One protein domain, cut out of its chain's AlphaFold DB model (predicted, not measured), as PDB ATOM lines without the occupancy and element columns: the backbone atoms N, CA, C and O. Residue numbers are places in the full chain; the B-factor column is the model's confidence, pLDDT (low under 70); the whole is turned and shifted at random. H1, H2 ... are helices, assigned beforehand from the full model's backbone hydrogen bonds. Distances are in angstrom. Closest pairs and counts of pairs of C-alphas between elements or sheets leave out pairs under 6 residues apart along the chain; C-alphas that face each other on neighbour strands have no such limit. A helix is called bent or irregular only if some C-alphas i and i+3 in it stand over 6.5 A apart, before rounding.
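This is residues 5 to 142 of the 251 residues of the protein "HD_assoc domain-containing protein" of Candidatus Desulfofervidus auxilii (UniProt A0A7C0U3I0). A long helix, H2, runs along the length of an elongated slab of helices: H4 lies side by side with part of it, and a second pair, H3 and H5, packs beneath, with H5 crossing the later part of H2. At the other end of the slab the short H1 packs on the early part of H2, beside a wide loop made by residues 13 to 44. The printed part has 138 residues with five named helices, H1 to H5 in order along the chain, and no named strand; its class is all helix. It is compact, with a radius of gyration of the C-alphas of 16.3 A, and spans 50 by 32 by 19 A.

H1 is residues 5 to 12, 10.2 A long, and begins at C-alpha 5 at (166.897, 143.610, 158.084). H2 is residues 45 to 68, 34.7 A from C-alpha 45 at (160.786, 151.365, 157.148) to C-alpha 68. H3 is residues 74 to 85, 16.2 A, and H4 is residues 97 to 111, 21.6 A. H5 is residues 122 to 140, 25.1 A, and ends at C-alpha 140 at (153.148, 150.130, 185.149). H5 is irregular, but only just: C-alphas 137 and 140 are 6.8 A apart.

H2 is the hub, touching H1, H4 and H5. H1 touches residues 46 to 51 of H2 alone, the closest C-alphas being those of Gly 9 and Gly 47, 4.5 A apart, at a steep tilt of 49 degrees, the same way. H4 touches residues 56 to 64 of H2 alone, closest at the C-alphas of Gly 60 and Asn 97, 5.1 A, at a shallow tilt of 25 degrees, opposite ways. H5 touches residues 59 to 66 of H2 alone, closest at the C-alphas of Ala 66 and Ile 139, 6.4 A, at a steep tilt of 50 degrees, the same way. Residues 80 to 84 of H3 touch residues 127 to 134 of H5, closest at the C-alphas of Ile 83 and Ile 127, 6.8 A, at a shallow tilt of 20 degrees, opposite ways. H1 is apart from H3, H4 and H5. In H1, H3 and H4 every O i to N i+4 pair is within hydrogen-bond range; in H2 it is 19 of 20 and in H5 14 of 15.

The two C-alphas farthest apart, those of Asp 30 and Arg 93, are 50.0 A apart. The printed part has no cut. The links H1 to H2 and H3 to H4 are long, with 32 and 11 residues. The mean pLDDT of the printed part is 86.8; residues 17 to 18 and 88 to 96 are under 70.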
ATOM      1  N   ALA A   5     168.076 142.777 157.847       93.50
ATOM      2  CA  ALA A   5     166.897 143.610 158.084       93.50
ATOM      3  C   ALA A   5     166.007 143.081 159.222       93.50
ATOM      4  O   ALA A   5     165.546 143.850 160.058       93.50
ATOM      5  N   VAL A   6     165.812 141.758 159.299       95.00
ATOM      6  CA  VAL A   6     165.027 141.144 160.380       95.00
ATOM      7  C   VAL A   6     165.763 141.239 161.716       95.00
ATOM      8  O   VAL A   6     165.167 141.628 162.715       95.00
ATOM      9  N   ARG A   7     167.057 140.895 161.755       94.44
ATOM     10  CA  ARG A   7     167.864 140.974 162.987       94.44
ATOM     11  C   ARG A   7     167.954 142.404 163.511       94.44
ATOM     12  O   ARG A   7     167.871 142.613 164.715       94.44
ATOM     13  N   ASP A   8     168.105 143.353 162.600       94.75
ATOM     14  CA  ASP A   8     168.127 144.773 162.889       94.75
ATOM     15  C   ASP A   8     166.791 145.256 163.463       94.75
ATOM     16  O   ASP A   8     166.770 145.864 164.527       94.75
ATOM     17  N   GLY A   9     165.668 144.921 162.819       92.88
ATOM     18  CA  GLY A   9     164.345 145.260 163.343       92.88
ATOM     19  C   GLY A   9     164.126 144.720 164.761       92.88
ATOM     20  O   GLY A   9     163.616 145.432 165.621       92.88
ATOM     21  N   ILE A  10     164.589 143.495 165.045       92.12
ATOM     22  CA  ILE A  10     164.502 142.889 166.385       92.12
ATOM     23  C   ILE A  10     165.274 143.697 167.433       92.12
ATOM     24  O   ILE A  10     164.774 143.852 168.538       92.12
ATOM     25  N   ILE A  11     166.463 144.219 167.138       91.31
ATOM     26  CA  ILE A  11     167.257 144.938 168.149       91.31
ATOM     27  C   ILE A  11     166.919 146.437 168.218       91.31
ATOM     28  O   ILE A  11     166.917 147.019 169.299       91.31
ATOM     29  N   CYS A  12     166.566 147.057 167.089       90.50
ATOM     30  CA  CYS A  12     166.356 148.504 166.978       90.50
ATOM     31  C   CYS A  12     164.914 148.961 167.262       90.50
ATOM     32  O   CYS A  12     164.686 150.164 167.451       90.50
ATOM     33  N   HIS A  13     163.931 148.048 167.312       86.25
ATOM     34  CA  HIS A  13     162.567 148.413 167.724       86.25
ATOM     35  C   HIS A  13     162.471 148.740 169.220       86.25
ATOM     36  O   HIS A  13     161.578 149.481 169.616       86.25
ATOM     37  N   CYS A  14     163.390 148.231 170.046       77.62
ATOM     38  CA  CYS A  14     163.343 148.427 171.487       77.62
ATOM     39  C   CYS A  14     163.680 149.873 171.891       77.62
ATOM     40  O   CYS A  14     164.671 150.455 171.434       77.62
ATOM     41  N   GLY A  15     162.891 150.407 172.824       74.94
ATOM     42  CA  GLY A  15     163.111 151.698 173.474       74.94
ATOM     43  C   GLY A  15     162.064 152.756 173.132       74.94
ATOM     44  O   GLY A  15     161.310 152.653 172.160       74.94
ATOM     45  N   GLU A  16     162.021 153.797 173.962       70.69
ATOM     46  CA  GLU A  16     161.137 154.933 173.739       70.69
ATOM     47  C   GLU A  16     161.623 155.795 172.568       70.69
ATOM     48  O   GLU A  16     162.769 155.766 172.152       70.69
ATOM     49  N   VAL A  17     160.687 156.521 171.981       65.69
ATOM     50  CA  VAL A  17     160.848 157.403 170.824       65.69
ATOM     51  C   VAL A  17     160.104 158.619 171.304       65.69
ATOM     52  O   VAL A  17     158.871 158.601 171.383       65.69
ATOM     53  N   ASP A  18     160.882 159.589 171.744       67.81
ATOM     54  CA  ASP A  18     160.379 160.865 172.231       67.81
ATOM     55  C   ASP A  18     160.220 161.866 171.080       67.81
ATOM     56  O   ASP A  18     159.718 162.970 171.267       67.81
ATOM     57  N   GLU A  19     160.594 161.445 169.871       72.00
ATOM     58  CA  GLU A  19     160.559 162.230 168.647       72.00
ATOM     59  C   GLU A  19     159.420 161.773 167.725       72.00
ATOM     60  O   GLU A  19     159.113 160.586 167.595       72.00
ATOM     61  N   ASN A  20     158.771 162.735 167.076       81.06
ATOM     62  CA  ASN A  20     157.751 162.476 166.069       81.06
ATOM     63  C   ASN A  20     158.406 162.575 164.682       81.06
ATOM     64  O   ASN A  20     158.921 163.637 164.343       81.06
ATOM     65  N   GLY A  21     158.409 161.489 163.903       85.25
ATOM     66  CA  GLY A  21     159.145 161.410 162.630       85.25
ATOM     67  C   GLY A  21     160.298 160.417 162.682       85.25
ATOM     68  O   GLY A  21     161.463 160.795 162.730       85.25
ATOM     69  N   LEU A  22     159.969 159.125 162.680       91.12
ATOM     70  CA  LEU A  22     160.963 158.057 162.679       91.12
ATOM     71  C   LEU A  22     161.404 157.737 161.246       91.12
ATOM     72  O   LEU A  22     160.574 157.407 160.397       91.12
ATOM     73  N   PHE A  23     162.712 157.777 161.011       94.06
ATOM     74  CA  PHE A  23     163.338 157.441 159.733       94.06
ATOM     75  C   PHE A  23     164.232 156.216 159.878       94.06
ATOM     76  O   PHE A  23     164.809 156.011 160.953       94.06
ATOM     77  N   PRO A  24     164.380 155.408 158.818       94.50
ATOM     78  CA  PRO A  24     165.406 154.394 158.806       94.50
ATOM     79  C   PRO A  24     166.791 155.043 158.705       94.50
ATOM     80  O   PRO A  24     166.955 156.067 158.042       94.50
ATOM     81  N   ARG A  25     167.806 154.438 159.324       93.44
ATOM     82  CA  ARG A  25     169.200 154.813 159.033       93.44
ATOM     83  C   ARG A  25     169.618 154.309 157.652       93.44
ATOM     84  O   ARG A  25     169.121 153.290 157.181       93.44
ATOM     85  N   GLU A  26     170.622 154.961 157.078       91.56
ATOM     86  CA  GLU A  26     171.208 154.563 155.793       91.56
ATOM     87  C   GLU A  26     172.376 153.578 155.944       91.56
ATOM     88  O   GLU A  26     172.660 152.790 155.042       91.56
ATOM     89  N   GLU A  27     173.051 153.591 157.096       92.19
ATOM     90  CA  GLU A  27     174.292 152.846 157.291       92.19
ATOM     91  C   GLU A  27     174.070 151.429 157.828       92.19
ATOM     92  O   GLU A  27     173.278 151.173 158.746       92.19
ATOM     93  N   PHE A  28     174.848 150.493 157.286       92.19
ATOM     94  CA  PHE A  28     174.998 149.171 157.872       92.19
ATOM     95  C   PHE A  28     175.928 149.260 159.080       92.19
ATOM     96  O   PHE A  28     177.077 149.673 158.961       92.19
ATOM     97  N   ILE A  29     175.440 148.801 160.226       92.50
ATOM     98  CA  ILE A  29     176.207 148.702 161.469       92.50
ATOM     99  C   ILE A  29     176.321 147.247 161.904       92.50
ATOM    100  O   ILE A  29     175.429 146.432 161.622       92.50
ATOM    101  N   ASP A  30     177.390 146.925 162.627       93.06
ATOM    102  CA  ASP A  30     177.458 145.660 163.343       93.06
ATOM    103  C   ASP A  30     176.471 145.692 164.521       93.06
ATOM    104  O   ASP A  30     176.600 146.476 165.459       93.06
ATOM    105  N   LEU A  31     175.461 144.818 164.478       91.56
ATOM    106  CA  LEU A  31     174.416 144.757 165.503       91.56
ATOM    107  C   LEU A  31     174.971 144.385 166.889       91.56
ATOM    108  O   LEU A  31     174.301 144.633 167.887       91.56
ATOM    109  N   TYR A  32     176.176 143.807 166.972       89.19
ATOM    110  CA  TYR A  32     176.840 143.529 168.250       89.19
ATOM    111  C   TYR A  32     177.388 144.788 168.947       89.19
ATOM    112  O   TYR A  32     177.682 144.733 170.140       89.19
ATOM    113  N   GLU A  33     177.484 145.926 168.251       89.81
ATOM    114  CA  GLU A  33     177.887 147.222 168.829       89.81
ATOM    115  C   GLU A  33     176.721 147.972 169.502       89.81
ATOM    116  O   GLU A  33     176.905 149.018 170.146       89.81
ATOM    117  N   ILE A  34     175.498 147.452 169.363       89.12
ATOM    118  CA  ILE A  34     174.303 148.001 169.998       89.12
ATOM    119  C   ILE A  34     174.249 147.498 171.439       89.12
ATOM    120  O   ILE A  34     173.843 146.373 171.722       89.12
ATOM    121  N   THR A  35     174.680 148.354 172.360       88.12
ATOM    122  CA  THR A  35     174.756 148.051 173.796       88.12
ATOM    123  C   THR A  35     173.583 148.604 174.597       88.12
ATOM    124  O   THR A  35     173.399 148.214 175.745       88.12
ATOM    125  N   GLU A  36     172.800 149.511 174.010       86.75
ATOM    126  CA  GLU A  36     171.725 150.236 174.687       86.75
ATOM    127  C   GLU A  36     170.474 150.320 173.794       86.75
ATOM    128  O   GLU A  36     170.608 150.458 172.570       86.75
ATOM    129  N   PRO A  37     169.259 150.243 174.374       85.12
ATOM    130  CA  PRO A  37     168.017 150.461 173.636       85.12
ATOM    131  C   PRO A  37     167.982 151.848 172.993       85.12
ATOM    132  O   PRO A  37     168.524 152.805 173.535       85.12
ATOM    133  N   ASN A  38     167.303 151.968 171.852       84.19
ATOM    134  CA  ASN A  38     167.151 153.225 171.112       84.19
ATOM    135  C   ASN A  38     168.458 153.932 170.680       84.19
ATOM    136  O   ASN A  38     168.403 155.067 170.218       84.19
ATOM    137  N   LYS A  39     169.625 153.277 170.766       86.81
ATOM    138  CA  LYS A  39     170.909 153.858 170.331       86.81
ATOM    139  C   LYS A  39     170.940 154.190 168.835       86.81
ATOM    140  O   LYS A  39     171.553 155.174 168.438       86.81
ATOM    141  N   TYR A  40     170.282 153.369 168.017       88.81
ATOM    142  CA  TYR A  40     170.163 153.572 166.575       88.81
ATOM    143  C   TYR A  40     168.706 153.423 166.134       88.81
ATOM    144  O   TYR A  40     167.980 152.582 166.682       88.81
ATOM    145  N   PRO A  41     168.266 154.189 165.122       90.12
ATOM    146  CA  PRO A  41     166.993 153.918 164.487       90.12
ATOM    147  C   PRO A  41     167.082 152.634 163.637       90.12
ATOM    148  O   PRO A  41     168.176 152.236 163.209       90.12
ATOM    149  N   PRO A  42     165.943 151.967 163.377       93.94
ATOM    150  CA  PRO A  42     165.898 150.795 162.503       93.94
ATOM    151  C   PRO A  42     166.471 151.072 161.105       93.94
ATOM    152  O   PRO A  42     166.540 152.208 160.662       93.94
ATOM    153  N   PHE A  43     166.895 150.035 160.394       95.12
ATOM    154  CA  PHE A  43     167.487 150.120 159.051       95.12
ATOM    155  C   PHE A  43     166.434 150.196 157.953       95.12
ATOM    156  O   PHE A  43     166.709 150.548 156.813       95.12
ATOM    157  N   THR A  44     165.220 149.770 158.281       95.25
ATOM    158  CA  THR A  44     164.135 149.591 157.326       95.25
ATOM    159  C   THR A  44     162.907 150.332 157.805       95.25
ATOM    160  O   THR A  44     162.676 150.453 159.012       95.25
ATOM    161  N   TRP A  45     162.091 150.782 156.854       95.19
ATOM    162  CA  TRP A  45     160.786 151.365 157.148       95.19
ATOM    163  C   TRP A  45     159.901 150.385 157.921       95.19
ATOM    164  O   TRP A  45     159.213 150.783 158.854       95.19
ATOM    165  N   GLU A  46     159.972 149.093 157.609       95.19
ATOM    166  CA  GLU A  46     159.279 148.039 158.344       95.19
ATOM    167  C   GLU A  46     159.738 147.975 159.803       95.19
ATOM    168  O   GLU A  46     158.904 147.899 160.702       95.19
ATOM    169  N   GLY A  47     161.044 148.076 160.067       93.75
ATOM    170  CA  GLY A  47     161.573 148.179 161.426       93.75
ATOM    171  C   GLY A  47     161.065 149.426 162.159       93.75
ATOM    172  O   GLY A  47     160.712 149.347 163.338       93.75
ATOM    173  N   CYS A  48     160.956 150.561 161.461       93.44
ATOM    174  CA  CYS A  48     160.349 151.780 162.001       93.44
ATOM    175  C   CYS A  48     158.869 151.570 162.359       93.44
ATOM    176  O   CYS A  48     158.424 151.969 163.435       93.44
ATOM    177  N   ILE A  49     158.110 150.884 161.501       93.69
ATOM    178  CA  ILE A  49     156.710 150.539 161.763       93.69
ATOM    179  C   ILE A  49     156.584 149.591 162.957       93.69
ATOM    180  O   ILE A  49     155.715 149.818 163.798       93.69
ATOM    181  N   VAL A  50     157.444 148.574 163.085       93.81
ATOM    182  CA  VAL A  50     157.453 147.664 164.247       93.81
ATOM    183  C   VAL A  50     157.650 148.453 165.541       93.81
ATOM    184  O   VAL A  50     156.892 148.263 166.489       93.81
ATOM    185  N   LYS A  51     158.593 149.401 165.552       91.38
ATOM    186  CA  LYS A  51     158.867 150.268 166.708       91.38
ATOM    187  C   LYS A  51     157.663 151.099 167.146       91.38
ATOM    188  O   LYS A  51     157.412 151.244 168.338       91.38
ATOM    189  N   VAL A  52     156.908 151.653 166.200       91.44
ATOM    190  CA  VAL A  52     155.692 152.425 166.514       91.44
ATOM    191  C   VAL A  52     154.532 151.505 166.902       91.44
ATOM    192  O   VAL A  52     153.766 151.816 167.812       91.44
ATOM    193  N   SER A  53     154.423 150.348 166.249       91.25
ATOM    194  CA  SER A  53     153.358 149.372 166.492       91.25
ATOM    195  C   SER A  53     153.435 148.773 167.895       91.25
ATOM    196  O   SER A  53     152.400 148.647 168.546       91.25
ATOM    197  N   ASP A  54     154.643 148.466 168.377       90.06
ATOM    198  CA  ASP A  54     154.881 147.978 169.743       90.06
ATOM    199  C   ASP A  54     154.292 148.940 170.788       90.06
ATOM    200  O   ASP A  54     153.578 148.533 171.704       90.06
ATOM    201  N   LYS A  55     154.458 150.248 170.562       86.19
ATOM    202  CA  LYS A  55     153.944 151.301 171.448       86.19
ATOM    203  C   LYS A  55     152.440 151.401 171.490       86.19
ATOM    204  O   LYS A  55     151.846 151.496 172.562       86.19
ATOM    205  N   ILE A  56     151.825 151.393 170.311       88.69
ATOM    206  CA  ILE A  56     150.369 151.427 170.198       88.69
ATOM    207  C   ILE A  56     149.782 150.189 170.893       88.69
ATOM    208  O   ILE A  56     148.781 150.296 171.604       88.69
ATOM    209  N   ALA A  57     150.420 149.027 170.720       87.56
ATOM    210  CA  ALA A  57     149.958 147.761 171.265       87.56
ATOM    211  C   ALA A  57     150.082 147.679 172.795       87.56
ATOM    212  O   ALA A  57     149.091 147.334 173.445       87.56
ATOM    213  N   TYR A  58     151.248 148.000 173.376       86.06
ATOM    214  CA  TYR A  58     151.426 147.889 174.829       86.06
ATOM    215  C   TYR A  58     150.528 148.879 175.568       86.06
ATOM    216  O   TYR A  58     149.842 148.506 176.514       86.06
ATOM    217  N   LEU A  59     150.453 150.125 175.087       85.00
ATOM    218  CA  LEU A  59     149.701 151.177 175.757       85.00
ATOM    219  C   LEU A  59     148.214 150.828 175.829       85.00
ATOM    220  O   LEU A  59     147.571 150.989 176.867       85.00
ATOM    221  N   GLY A  60     147.681 150.335 174.711       84.06
ATOM    222  CA  GLY A  60     146.302 149.898 174.613       84.06
ATOM    223  C   GLY A  60     145.984 148.716 175.532       84.06
ATOM    224  O   GLY A  60     145.002 148.759 176.276       84.06
ATOM    225  N   ARG A  61     146.835 147.681 175.510       87.06
ATOM    226  CA  ARG A  61     146.663 146.474 176.331       87.06
ATOM    227  C   ARG A  61     146.770 146.765 177.825       87.06
ATOM    228  O   ARG A  61     145.890 146.360 178.572       87.06
ATOM    229  N   ASP A  62     147.776 147.514 178.256       88.81
ATOM    230  CA  ASP A  62     147.962 147.828 179.673       88.81
ATOM    231  C   ASP A  62     146.779 148.615 180.253       88.81
ATOM    232  O   ASP A  62     146.368 148.395 181.392       88.81
ATOM    233  N   ILE A  63     146.215 149.545 179.474       87.12
ATOM    234  CA  ILE A  63     145.015 150.292 179.869       87.12
ATOM    235  C   ILE A  63     143.819 149.348 180.022       87.12
ATOM    236  O   ILE A  63     143.057 149.475 180.980       87.12
ATOM    237  N   GLU A  64     143.643 148.420 179.082       86.81
ATOM    238  CA  GLU A  64     142.576 147.421 179.129       86.81
ATOM    239  C   GLU A  64     142.693 146.534 180.372       86.81
ATOM    240  O   GLU A  64     141.727 146.414 181.129       86.81
ATOM    241  N   ASP A  65     143.888 146.006 180.638       88.00
ATOM    242  CA  ASP A  65     144.163 145.161 181.801       88.00
ATOM    243  C   ASP A  65     143.975 145.934 183.116       88.00
ATOM    244  O   ASP A  65     143.385 145.420 184.068       88.00
ATOM    245  N   ALA A  66     144.396 147.201 183.172       88.69
ATOM    246  CA  ALA A  66     144.221 148.038 184.356       88.69
ATOM    247  C   ALA A  66     142.752 148.324 184.690       88.69
ATOM    248  O   ALA A  66     142.399 148.422 185.869       88.69
ATOM    249  N   LEU A  67     141.903 148.464 183.667       86.56
ATOM    250  CA  LEU A  67     140.458 148.616 183.835       86.56
ATOM    251  C   LEU A  67     139.797 147.288 184.216       86.56
ATOM    252  O   LEU A  67     138.922 147.282 185.072       86.56
ATOM    253  N   LEU A  68     140.218 146.174 183.613       87.75
ATOM    254  CA  LEU A  68     139.667 144.847 183.893       87.75
ATOM    255  C   LEU A  68     139.973 144.370 185.321       87.75
ATOM    256  O   LEU A  68     139.150 143.704 185.942       87.75
ATOM    257  N   LEU A  69     141.162 144.694 185.830       87.62
ATOM    258  CA  LEU A  69     141.651 144.267 187.145       87.62
ATOM    259  C   LEU A  69     141.334 145.265 188.275       87.62
ATOM    260  O   LEU A  69     141.858 145.114 189.387       87.62
ATOM    261  N   ASP A  70     140.528 146.294 187.984       87.19
ATOM    262  CA  ASP A  70     140.197 147.395 188.896       87.19
ATOM    263  C   ASP A  70     141.451 147.975 189.583       87.19
ATOM    264  O   ASP A  70     141.492 148.230 190.790       87.19
ATOM    265  N   ILE A  71     142.534 148.135 188.812       86.69
ATOM    266  CA  ILE A  71     143.791 148.721 189.299       86.69
ATOM    267  C   ILE A  71     143.613 150.229 189.509       86.69
ATOM    268  O   ILE A  71     144.178 150.805 190.438       86.69
ATOM    269  N   LEU A  72     142.811 150.871 188.658       87.88
ATOM    270  CA  LEU A  72     142.595 152.311 188.686       87.88
ATOM    271  C   LEU A  72     141.372 152.677 189.541       87.88
ATOM    272  O   LEU A  72     140.278 152.175 189.286       87.88
ATOM    273  N   PRO A  73     141.494 153.621 190.494       89.44
ATOM    274  CA  PRO A  73     140.326 154.162 191.179       89.44
ATOM    275  C   PRO A  73     139.460 154.982 190.210       89.44
ATOM    276  O   PRO A  73     139.952 155.539 189.226       89.44
ATOM    277  N   GLU A  74     138.174 155.147 190.533       88.25
ATOM    278  CA  GLU A  74     137.194 155.833 189.673       88.25
ATOM    279  C   GLU A  74     137.650 157.241 189.234       88.25
ATOM    280  O   GLU A  74     137.426 157.661 188.096       88.25
ATOM    281  N   SER A  75     138.347 157.975 190.109       91.44
ATOM    282  CA  SER A  75     138.911 159.293 189.792       91.44
ATOM    283  C   SER A  75     139.936 159.244 188.654       91.44
ATOM    284  O   SER A  75     139.935 160.119 187.788       91.44
ATOM    285  N   LYS A  76     140.772 158.201 188.611       91.62
ATOM    286  CA  LYS A  76     141.785 157.995 187.567       91.62
ATOM    287  C   LYS A  76     141.173 157.460 186.283       91.62
ATOM    288  O   LYS A  76     141.577 157.883 185.205       91.62
ATOM    289  N   VAL A  77     140.126 156.641 186.377       88.56
ATOM    290  CA  VAL A  77     139.330 156.244 185.205       88.56
ATOM    291  C   VAL A  77     138.689 157.467 184.536       88.56
ATOM    292  O   VAL A  77     138.688 157.571 183.306       88.56
ATOM    293  N   LYS A  78     138.196 158.442 185.314       88.75
ATOM    294  CA  LYS A  78     137.663 159.714 184.784       88.75
ATOM    295  C   LYS A  78     138.739 160.559 184.095       88.75
ATOM    296  O   LYS A  78     138.463 161.118 183.033       88.75
ATOM    297  N   GLU A  79     139.941 160.633 184.668       90.81
ATOM    298  CA  GLU A  79     141.108 161.309 184.079       90.81
ATOM    299  C   GLU A  79     141.501 160.671 182.739       90.81
ATOM    300  O   GLU A  79     141.534 161.356 181.717       90.81
ATOM    301  N   LEU A  80     141.657 159.346 182.708       88.62
ATOM    302  CA  LEU A  80     141.931 158.583 181.491       88.62
ATOM    303  C   LEU A  80     140.841 158.787 180.426       88.62
ATOM    304  O   LEU A  80     141.130 159.053 179.261       88.62
ATOM    305  N   SER A  81     139.570 158.750 180.835       85.44
ATOM    306  CA  SER A  81     138.428 159.010 179.949       85.44
ATOM    307  C   SER A  81     138.449 160.421 179.359       85.44
ATOM    308  O   SER A  81     137.856 160.656 178.308       85.44
ATOM    309  N   LYS A  82     139.051 161.398 180.047       87.69
ATOM    310  CA  LYS A  82     139.208 162.760 179.526       87.69
ATOM    311  C   LYS A  82     140.261 162.781 178.419       87.69
ATOM    312  O   LYS A  82     139.959 163.299 177.352       87.69
ATOM    313  N   ILE A  83     141.413 162.145 178.643       88.31
ATOM    314  CA  ILE A  83     142.492 162.033 177.647       88.31
ATOM    315  C   ILE A  83     141.979 161.323 176.386       88.31
ATOM    316  O   ILE A  83     142.137 161.827 175.282       88.31
ATOM    317  N   ILE A  84     141.278 160.196 176.537       83.25
ATOM    318  CA  ILE A  84     140.751 159.427 175.395       83.25
ATOM    319  C   ILE A  84     139.682 160.211 174.626       83.25
ATOM    320  O   ILE A  84     139.585 160.095 173.407       83.25
ATOM    321  N   ARG A  85     138.884 161.048 175.299       82.06
ATOM    322  CA  ARG A  85     137.898 161.902 174.616       82.06
ATOM    323  C   ARG A  85     138.540 162.937 173.693       82.06
ATOM    324  O   ARG A  85     137.913 163.290 172.697       82.06
ATOM    325  N   GLU A  86     139.778 163.356 173.961       83.19
ATOM    326  CA  GLU A  86     140.540 164.252 173.076       83.19
ATOM    327  C   GLU A  86     140.871 163.604 171.718       83.19
ATOM    328  O   GLU A  86     141.036 164.322 170.739       83.19
ATOM    329  N   ILE A  87     140.857 162.266 171.610       76.00
ATOM    330  CA  ILE A  87     141.089 161.505 170.359       76.00
ATOM    331  C   ILE A  87     139.949 161.715 169.332       76.00
ATOM    332  O   ILE A  87     140.025 161.256 168.197       76.00
ATOM    333  N   GLY A  88     138.875 162.424 169.698       62.56
ATOM    334  CA  GLY A  88     137.657 162.559 168.886       62.56
ATOM    335  C   GLY A  88     136.553 161.584 169.305       62.56
ATOM    336  O   GLY A  88     135.548 161.423 168.616       62.56
ATOM    337  N   ALA A  89     136.703 160.952 170.470       55.66
ATOM    338  CA  ALA A  89     135.775 159.971 171.020       55.66
ATOM    339  C   ALA A  89     134.568 160.602 171.750       55.66
ATOM    340  O   ALA A  89     134.060 160.042 172.723       55.66
ATOM    341  N   SER A  90     134.074 161.756 171.293       46.12
ATOM    342  CA  SER A  90     132.917 162.452 171.883       46.12
ATOM    343  C   SER A  90     131.611 161.637 171.839       46.12
ATOM    344  O   SER A  90     130.662 161.980 172.541       46.12
ATOM    345  N   SER A  91     131.567 160.527 171.088       45.53
ATOM    346  CA  SER A  91     130.395 159.644 170.964       45.53
ATOM    347  C   SER A  91     130.464 158.331 171.763       45.53
ATOM    348  O   SER A  91     129.476 157.600 171.823       45.53
ATOM    349  N   PHE A  92     131.593 157.989 172.395       50.66
ATOM    350  CA  PHE A  92     131.756 156.652 172.980       50.66
ATOM    351  C   PHE A  92     131.514 156.641 174.494       50.66
ATOM    352  O   PHE A  92     132.197 157.305 175.269       50.66
ATOM    353  N   ARG A  93     130.530 155.840 174.926       50.50
ATOM    354  CA  ARG A  93     130.179 155.641 176.346       50.50
ATOM    355  C   ARG A  93     131.160 154.746 177.116       50.50
ATOM    356  O   ARG A  93     131.081 154.711 178.339       50.50
ATOM    357  N   LYS A  94     132.046 154.009 176.437       59.00
ATOM    358  CA  LYS A  94     133.012 153.087 177.057       59.00
ATOM    359  C   LYS A  94     134.396 153.258 176.438       59.00
ATOM    360  O   LYS A  94     134.514 153.317 175.216       59.00
ATOM    361  N   ILE A  95     135.418 153.303 177.292       63.81
ATOM    362  CA  ILE A  95     136.813 153.150 176.878       63.81
ATOM    363  C   ILE A  95     136.942 151.755 176.262       63.81
ATOM    364  O   ILE A  95     136.636 150.764 176.917       63.81
ATOM    365  N   ASN A  96     137.341 151.688 174.996       68.12
ATOM    366  CA  ASN A  96     137.638 150.438 174.313       68.12
ATOM    367  C   ASN A  96     139.022 150.577 173.682       68.12
ATOM    368  O   ASN A  96     139.243 151.484 172.877       68.12
ATOM    369  N   ASN A  97     139.930 149.679 174.058       73.12
ATOM    370  CA  ASN A  97     141.286 149.585 173.531       73.12
ATOM    371  C   ASN A  97     141.315 149.629 171.990       73.12
ATOM    372  O   ASN A  97     142.069 150.394 171.390       73.12
ATOM    373  N   GLY A  98     140.382 148.926 171.338       77.94
ATOM    374  CA  GLY A  98     140.275 148.912 169.880       77.94
ATOM    375  C   GLY A  98     140.072 150.299 169.257       77.94
ATOM    376  O   GLY A  98     140.570 150.549 168.165       77.94
ATOM    377  N   ILE A  99     139.405 151.229 169.952       79.62
ATOM    378  CA  ILE A  99     139.201 152.606 169.469       79.62
ATOM    379  C   ILE A  99     140.504 153.404 169.547       79.62
ATOM    380  O   ILE A  99     140.812 154.166 168.633       79.62
ATOM    381  N   ILE A 100     141.264 153.236 170.631       82.06
ATOM    382  CA  ILE A 100     142.553 153.909 170.824       82.06
ATOM    383  C   ILE A 100     143.512 153.465 169.715       82.06
ATOM    384  O   ILE A 100     144.005 154.298 168.956       82.06
ATOM    385  N   ILE A 101     143.677 152.149 169.555       86.62
ATOM    386  CA  ILE A 101     144.532 151.546 168.525       86.62
ATOM    387  C   ILE A 101     144.105 152.001 167.124       86.62
ATOM    388  O   ILE A 101     144.935 152.453 166.339       86.62
ATOM    389  N   HIS A 102     142.808 151.933 166.811       88.50
ATOM    390  CA  HIS A 102     142.293 152.300 165.494       88.50
ATOM    391  C   HIS A 102     142.595 153.757 165.118       88.50
ATOM    392  O   HIS A 102     143.047 154.019 164.005       88.50
ATOM    393  N   ASN A 103     142.379 154.703 166.039       88.62
ATOM    394  CA  ASN A 103     142.633 156.116 165.762       88.62
ATOM    395  C   ASN A 103     144.126 156.418 165.612       88.62
ATOM    396  O   ASN A 103     144.485 157.175 164.713       88.62
ATOM    397  N   PHE A 104     144.988 155.791 166.422       91.12
ATOM    398  CA  PHE A 104     146.435 155.908 166.240       91.12
ATOM    399  C   PHE A 104     146.870 155.396 164.867       91.12
ATOM    400  O   PHE A 104     147.607 156.089 164.174       91.12
ATOM    401  N   ILE A 105     146.371 154.235 164.435       91.75
ATOM    402  CA  ILE A 105     146.698 153.675 163.117       91.75
ATOM    403  C   ILE A 105     146.234 154.610 161.993       91.75
ATOM    404  O   ILE A 105     147.012 154.913 161.091       91.75
ATOM    405  N   ILE A 106     144.988 155.096 162.040       92.94
ATOM    406  CA  ILE A 106     144.463 156.008 161.013       92.94
ATOM    407  C   ILE A 106     145.293 157.289 160.931       92.94
ATOM    408  O   ILE A 106     145.594 157.749 159.830       92.94
ATOM    409  N   ASP A 107     145.615 157.890 162.075       93.62
ATOM    410  CA  ASP A 107     146.386 159.128 162.122       93.62
ATOM    411  C   ASP A 107     147.806 158.917 161.581       93.62
ATOM    412  O   ASP A 107     148.240 159.677 160.712       93.62
ATOM    413  N   LEU A 108     148.461 157.827 161.992       94.06
ATOM    414  CA  LEU A 108     149.786 157.437 161.517       94.06
ATOM    415  C   LEU A 108     149.808 157.281 159.991       94.06
ATOM    416  O   LEU A 108     150.657 157.867 159.323       94.06
ATOM    417  N   CYS A 109     148.844 156.547 159.423       94.06
ATOM    418  CA  CYS A 109     148.745 156.340 157.977       94.06
ATOM    419  C   CYS A 109     148.475 157.633 157.194       94.06
ATOM    420  O   CYS A 109     148.875 157.734 156.040       94.06
ATOM    421  N   LYS A 110     147.777 158.609 157.787       95.50
ATOM    422  CA  LYS A 110     147.459 159.885 157.127       95.50
ATOM    423  C   LYS A 110     148.630 160.864 157.103       95.50
ATOM    424  O   LYS A 110     148.692 161.685 156.192       95.50
ATOM    425  N   HIS A 111     149.499 160.822 158.110       94.94
ATOM    426  CA  HIS A 111     150.550 161.828 158.289       94.94
ATOM    427  C   HIS A 111     151.946 161.331 157.927       94.94
ATOM    428  O   HIS A 111     152.792 162.160 157.590       94.94
ATOM    429  N   SER A 112     152.175 160.017 157.957       95.00
ATOM    430  CA  SER A 112     153.463 159.433 157.579       95.00
ATOM    431  C   SER A 112     153.723 159.580 156.080       95.00
ATOM    432  O   SER A 112     152.847 159.319 155.255       95.00
ATOM    433  N   SER A 113     154.948 159.956 155.721       94.50
ATOM    434  CA  SER A 113     155.432 159.982 154.336       94.50
ATOM    435  C   SER A 113     156.951 159.783 154.309       94.50
ATOM    436  O   SER A 113     157.594 160.009 155.332       94.50
ATOM    437  N   PRO A 114     157.569 159.393 153.180       93.12
ATOM    438  CA  PRO A 114     159.027 159.268 153.099       93.12
ATOM    439  C   PRO A 114     159.782 160.555 153.470       93.12
ATOM    440  O   PRO A 114     160.883 160.483 154.000       93.12
ATOM    441  N   GLU A 115     159.182 161.726 153.235       93.12
ATOM    442  CA  GLU A 115     159.773 163.034 153.541       93.12
ATOM    443  C   GLU A 115     159.640 163.417 155.022       93.12
ATOM    444  O   GLU A 115     160.489 164.130 155.550       93.12
ATOM    445  N   LYS A 116     158.569 162.971 155.691       91.56
ATOM    446  CA  LYS A 116     158.285 163.275 157.109       91.56
ATOM    447  C   LYS A 116     158.668 162.149 158.070       91.56
ATOM    448  O   LYS A 116     158.701 162.361 159.279       91.56
ATOM    449  N   GLY A 117     158.943 160.965 157.539       93.75
ATOM    450  CA  GLY A 117     159.128 159.749 158.309       93.75
ATOM    451  C   GLY A 117     157.802 159.130 158.744       93.75
ATOM    452  O   GLY A 117     156.713 159.516 158.307       93.75
ATOM    453  N   ILE A 118     157.900 158.143 159.632       94.19
ATOM    454  CA  ILE A 118     156.748 157.564 160.320       94.19
ATOM    455  C   ILE A 118     156.377 158.491 161.479       94.19
ATOM    456  O   ILE A 118     157.107 158.575 162.470       94.19
ATOM    457  N   CYS A 119     155.262 159.209 161.350       93.88
ATOM    458  CA  CYS A 119     154.860 160.246 162.299       93.88
ATOM    459  C   CYS A 119     153.346 160.322 162.492       93.88
ATOM    460  O   CYS A 119     152.555 160.032 161.592       93.88
ATOM    461  N   PHE A 120     152.962 160.790 163.673       93.38
ATOM    462  CA  PHE A 120     151.601 161.184 164.005       93.38
ATOM    463  C   PHE A 120     151.383 162.675 163.725       93.38
ATOM    464  O   PHE A 120     152.336 163.441 163.581       93.38
ATOM    465  N   SER A 121     150.131 163.123 163.715       93.56
ATOM    466  CA  SER A 121     149.812 164.541 163.890       93.56
ATOM    467  C   SER A 121     150.271 165.036 165.263       93.56
ATOM    468  O   SER A 121     150.308 164.267 166.225       93.56
ATOM    469  N   ASP A 122     150.554 166.335 165.397       91.25
ATOM    470  CA  ASP A 122     150.953 166.929 166.684       91.25
ATOM    471  C   ASP A 122     149.912 166.670 167.783       91.25
ATOM    472  O   ASP A 122     150.248 166.366 168.931       91.25
ATOM    473  N   THR A 123     148.629 166.727 167.418       90.44
ATOM    474  CA  THR A 123     147.511 166.419 168.314       90.44
ATOM    475  C   THR A 123     147.579 164.977 168.805       90.44
ATOM    476  O   THR A 123     147.509 164.733 170.009       90.44
ATOM    477  N   MET A 124     147.732 164.015 167.891       90.19
ATOM    478  CA  MET A 124     147.747 162.598 168.240       90.19
ATOM    479  C   MET A 124     149.025 162.210 168.992       90.19
ATOM    480  O   MET A 124     148.964 161.457 169.963       90.19
ATOM    481  N   PHE A 125     150.167 162.790 168.619       91.44
ATOM    482  CA  PHE A 125     151.430 162.620 169.329       91.44
ATOM    483  C   PHE A 125     151.341 163.112 170.781       91.44
ATOM    484  O   PHE A 125     151.732 162.403 171.709       91.44
ATOM    485  N   ASN A 126     150.742 164.288 171.010       91.25
ATOM    486  CA  ASN A 126     150.504 164.808 172.356       91.25
ATOM    487  C   ASN A 126     149.595 163.878 173.178       91.25
ATOM    488  O   ASN A 126     149.866 163.611 174.348       91.25
ATOM    489  N   ILE A 127     148.534 163.341 172.570       90.50
ATOM    490  CA  ILE A 127     147.653 162.390 173.253       90.50
ATOM    491  C   ILE A 127     148.399 161.098 173.603       90.50
ATOM    492  O   ILE A 127     148.265 160.613 174.727       90.50
ATOM    493  N   MET A 128     149.216 160.568 172.689       90.00
ATOM    494  CA  MET A 128     150.063 159.407 172.966       90.00
ATOM    495  C   MET A 128     150.956 159.667 174.179       90.00
ATOM    496  O   MET A 128     150.974 158.856 175.098       90.00
ATOM    497  N   ASN A 129     151.623 160.822 174.240       91.19
ATOM    498  CA  ASN A 129     152.478 161.180 175.373       91.19
ATOM    499  C   ASN A 129     151.703 161.277 176.694       91.19
ATOM    500  O   ASN A 129     152.152 160.718 177.693       91.19
ATOM    501  N   LYS A 130     150.509 161.885 176.702       91.75
ATOM    502  CA  LYS A 130     149.636 161.914 177.891       91.75
ATOM    503  C   LYS A 130     149.229 160.511 178.348       91.75
ATOM    504  O   LYS A 130     149.210 160.234 179.545       91.75
ATOM    505  N   LEU A 131     148.885 159.628 177.409       90.81
ATOM    506  CA  LEU A 131     148.515 158.249 177.724       90.81
ATOM    507  C   LEU A 131     149.714 157.451 178.251       90.81
ATOM    508  O   LEU A 131     149.555 156.735 179.238       90.81
ATOM    509  N   LYS A 132     150.904 157.605 177.652       90.88
ATOM    510  CA  LYS A 132     152.150 157.002 178.156       90.88
ATOM    511  C   LYS A 132     152.443 157.465 179.581       90.88
ATOM    512  O   LYS A 132     152.665 156.638 180.458       90.88
ATOM    513  N   GLU A 133     152.391 158.774 179.838       91.81
ATOM    514  CA  GLU A 133     152.623 159.329 181.177       91.81
ATOM    515  C   GLU A 133     151.627 158.759 182.198       91.81
ATOM    516  O   GLU A 133     152.014 158.335 183.289       91.81
ATOM    517  N   PHE A 134     150.345 158.686 181.828       92.19
ATOM    518  CA  PHE A 134     149.311 158.087 182.666       92.19
ATOM    519  C   PHE A 134     149.590 156.602 182.952       92.19
ATOM    520  O   PHE A 134     149.503 156.173 184.106       92.19
ATOM    521  N   ASN A 135     149.946 155.828 181.923       90.69
ATOM    522  CA  ASN A 135     150.274 154.410 182.041       90.69
ATOM    523  C   ASN A 135     151.444 154.191 183.009       90.69
ATOM    524  O   ASN A 135     151.290 153.460 183.990       90.69
ATOM    525  N   TYR A 136     152.565 154.889 182.811       90.06
ATOM    526  CA  TYR A 136     153.725 154.755 183.689       90.06
ATOM    527  C   TYR A 136     153.379 155.099 185.137       90.06
ATOM    528  O   TYR A 136     153.698 154.351 186.063       90.06
ATOM    529  N   LYS A 137     152.678 156.216 185.342       91.31
ATOM    530  CA  LYS A 137     152.405 156.751 186.675       91.31
ATOM    531  C   LYS A 137     151.421 155.915 187.489       91.31
ATOM    532  O   LYS A 137     151.560 155.853 188.711       91.31
ATOM    533  N   TYR A 138     150.413 155.321 186.850       90.62
ATOM    534  CA  TYR A 138     149.296 154.695 187.567       90.62
ATOM    535  C   TYR A 138     149.114 153.199 187.298       90.62
ATOM    536  O   TYR A 138     148.433 152.548 188.086       90.62
ATOM    537  N   ILE A 139     149.706 152.651 186.233       90.25
ATOM    538  CA  ILE A 139     149.533 151.247 185.831       90.25
ATOM    539  C   ILE A 139     150.854 150.488 185.981       90.25
ATOM    540  O   ILE A 139     150.956 149.595 186.821       90.25
ATOM    541  N   TYR A 140     151.888 150.878 185.235       85.00
ATOM    542  CA  TYR A 140     153.148 150.130 185.149       85.00
ATOM    543  C   TYR A 140     153.877 150.014 186.501       85.00
ATOM    544  O   TYR A 140     154.364 148.950 186.886       85.00
ATOM    545  N   PHE A 141     153.909 151.104 187.274       85.19
ATOM    546  CA  PHE A 141     154.504 151.141 188.616       85.19
ATOM    547  C   PHE A 141     153.472 150.991 189.739       85.19
ATOM    548  O   PHE A 141     153.677 151.458 190.862       85.19
ATOM    549  N   HIS A 142     152.333 150.357 189.457       89.44
ATOM    550  CA  HIS A 142     151.305 150.186 190.469       89.44
ATOM    551  C   HIS A 142     151.799 149.306 191.629       89.44
ATOM    552  O   HIS A 142     152.290 148.197 191.430       89.44
TER     553      HIS A 142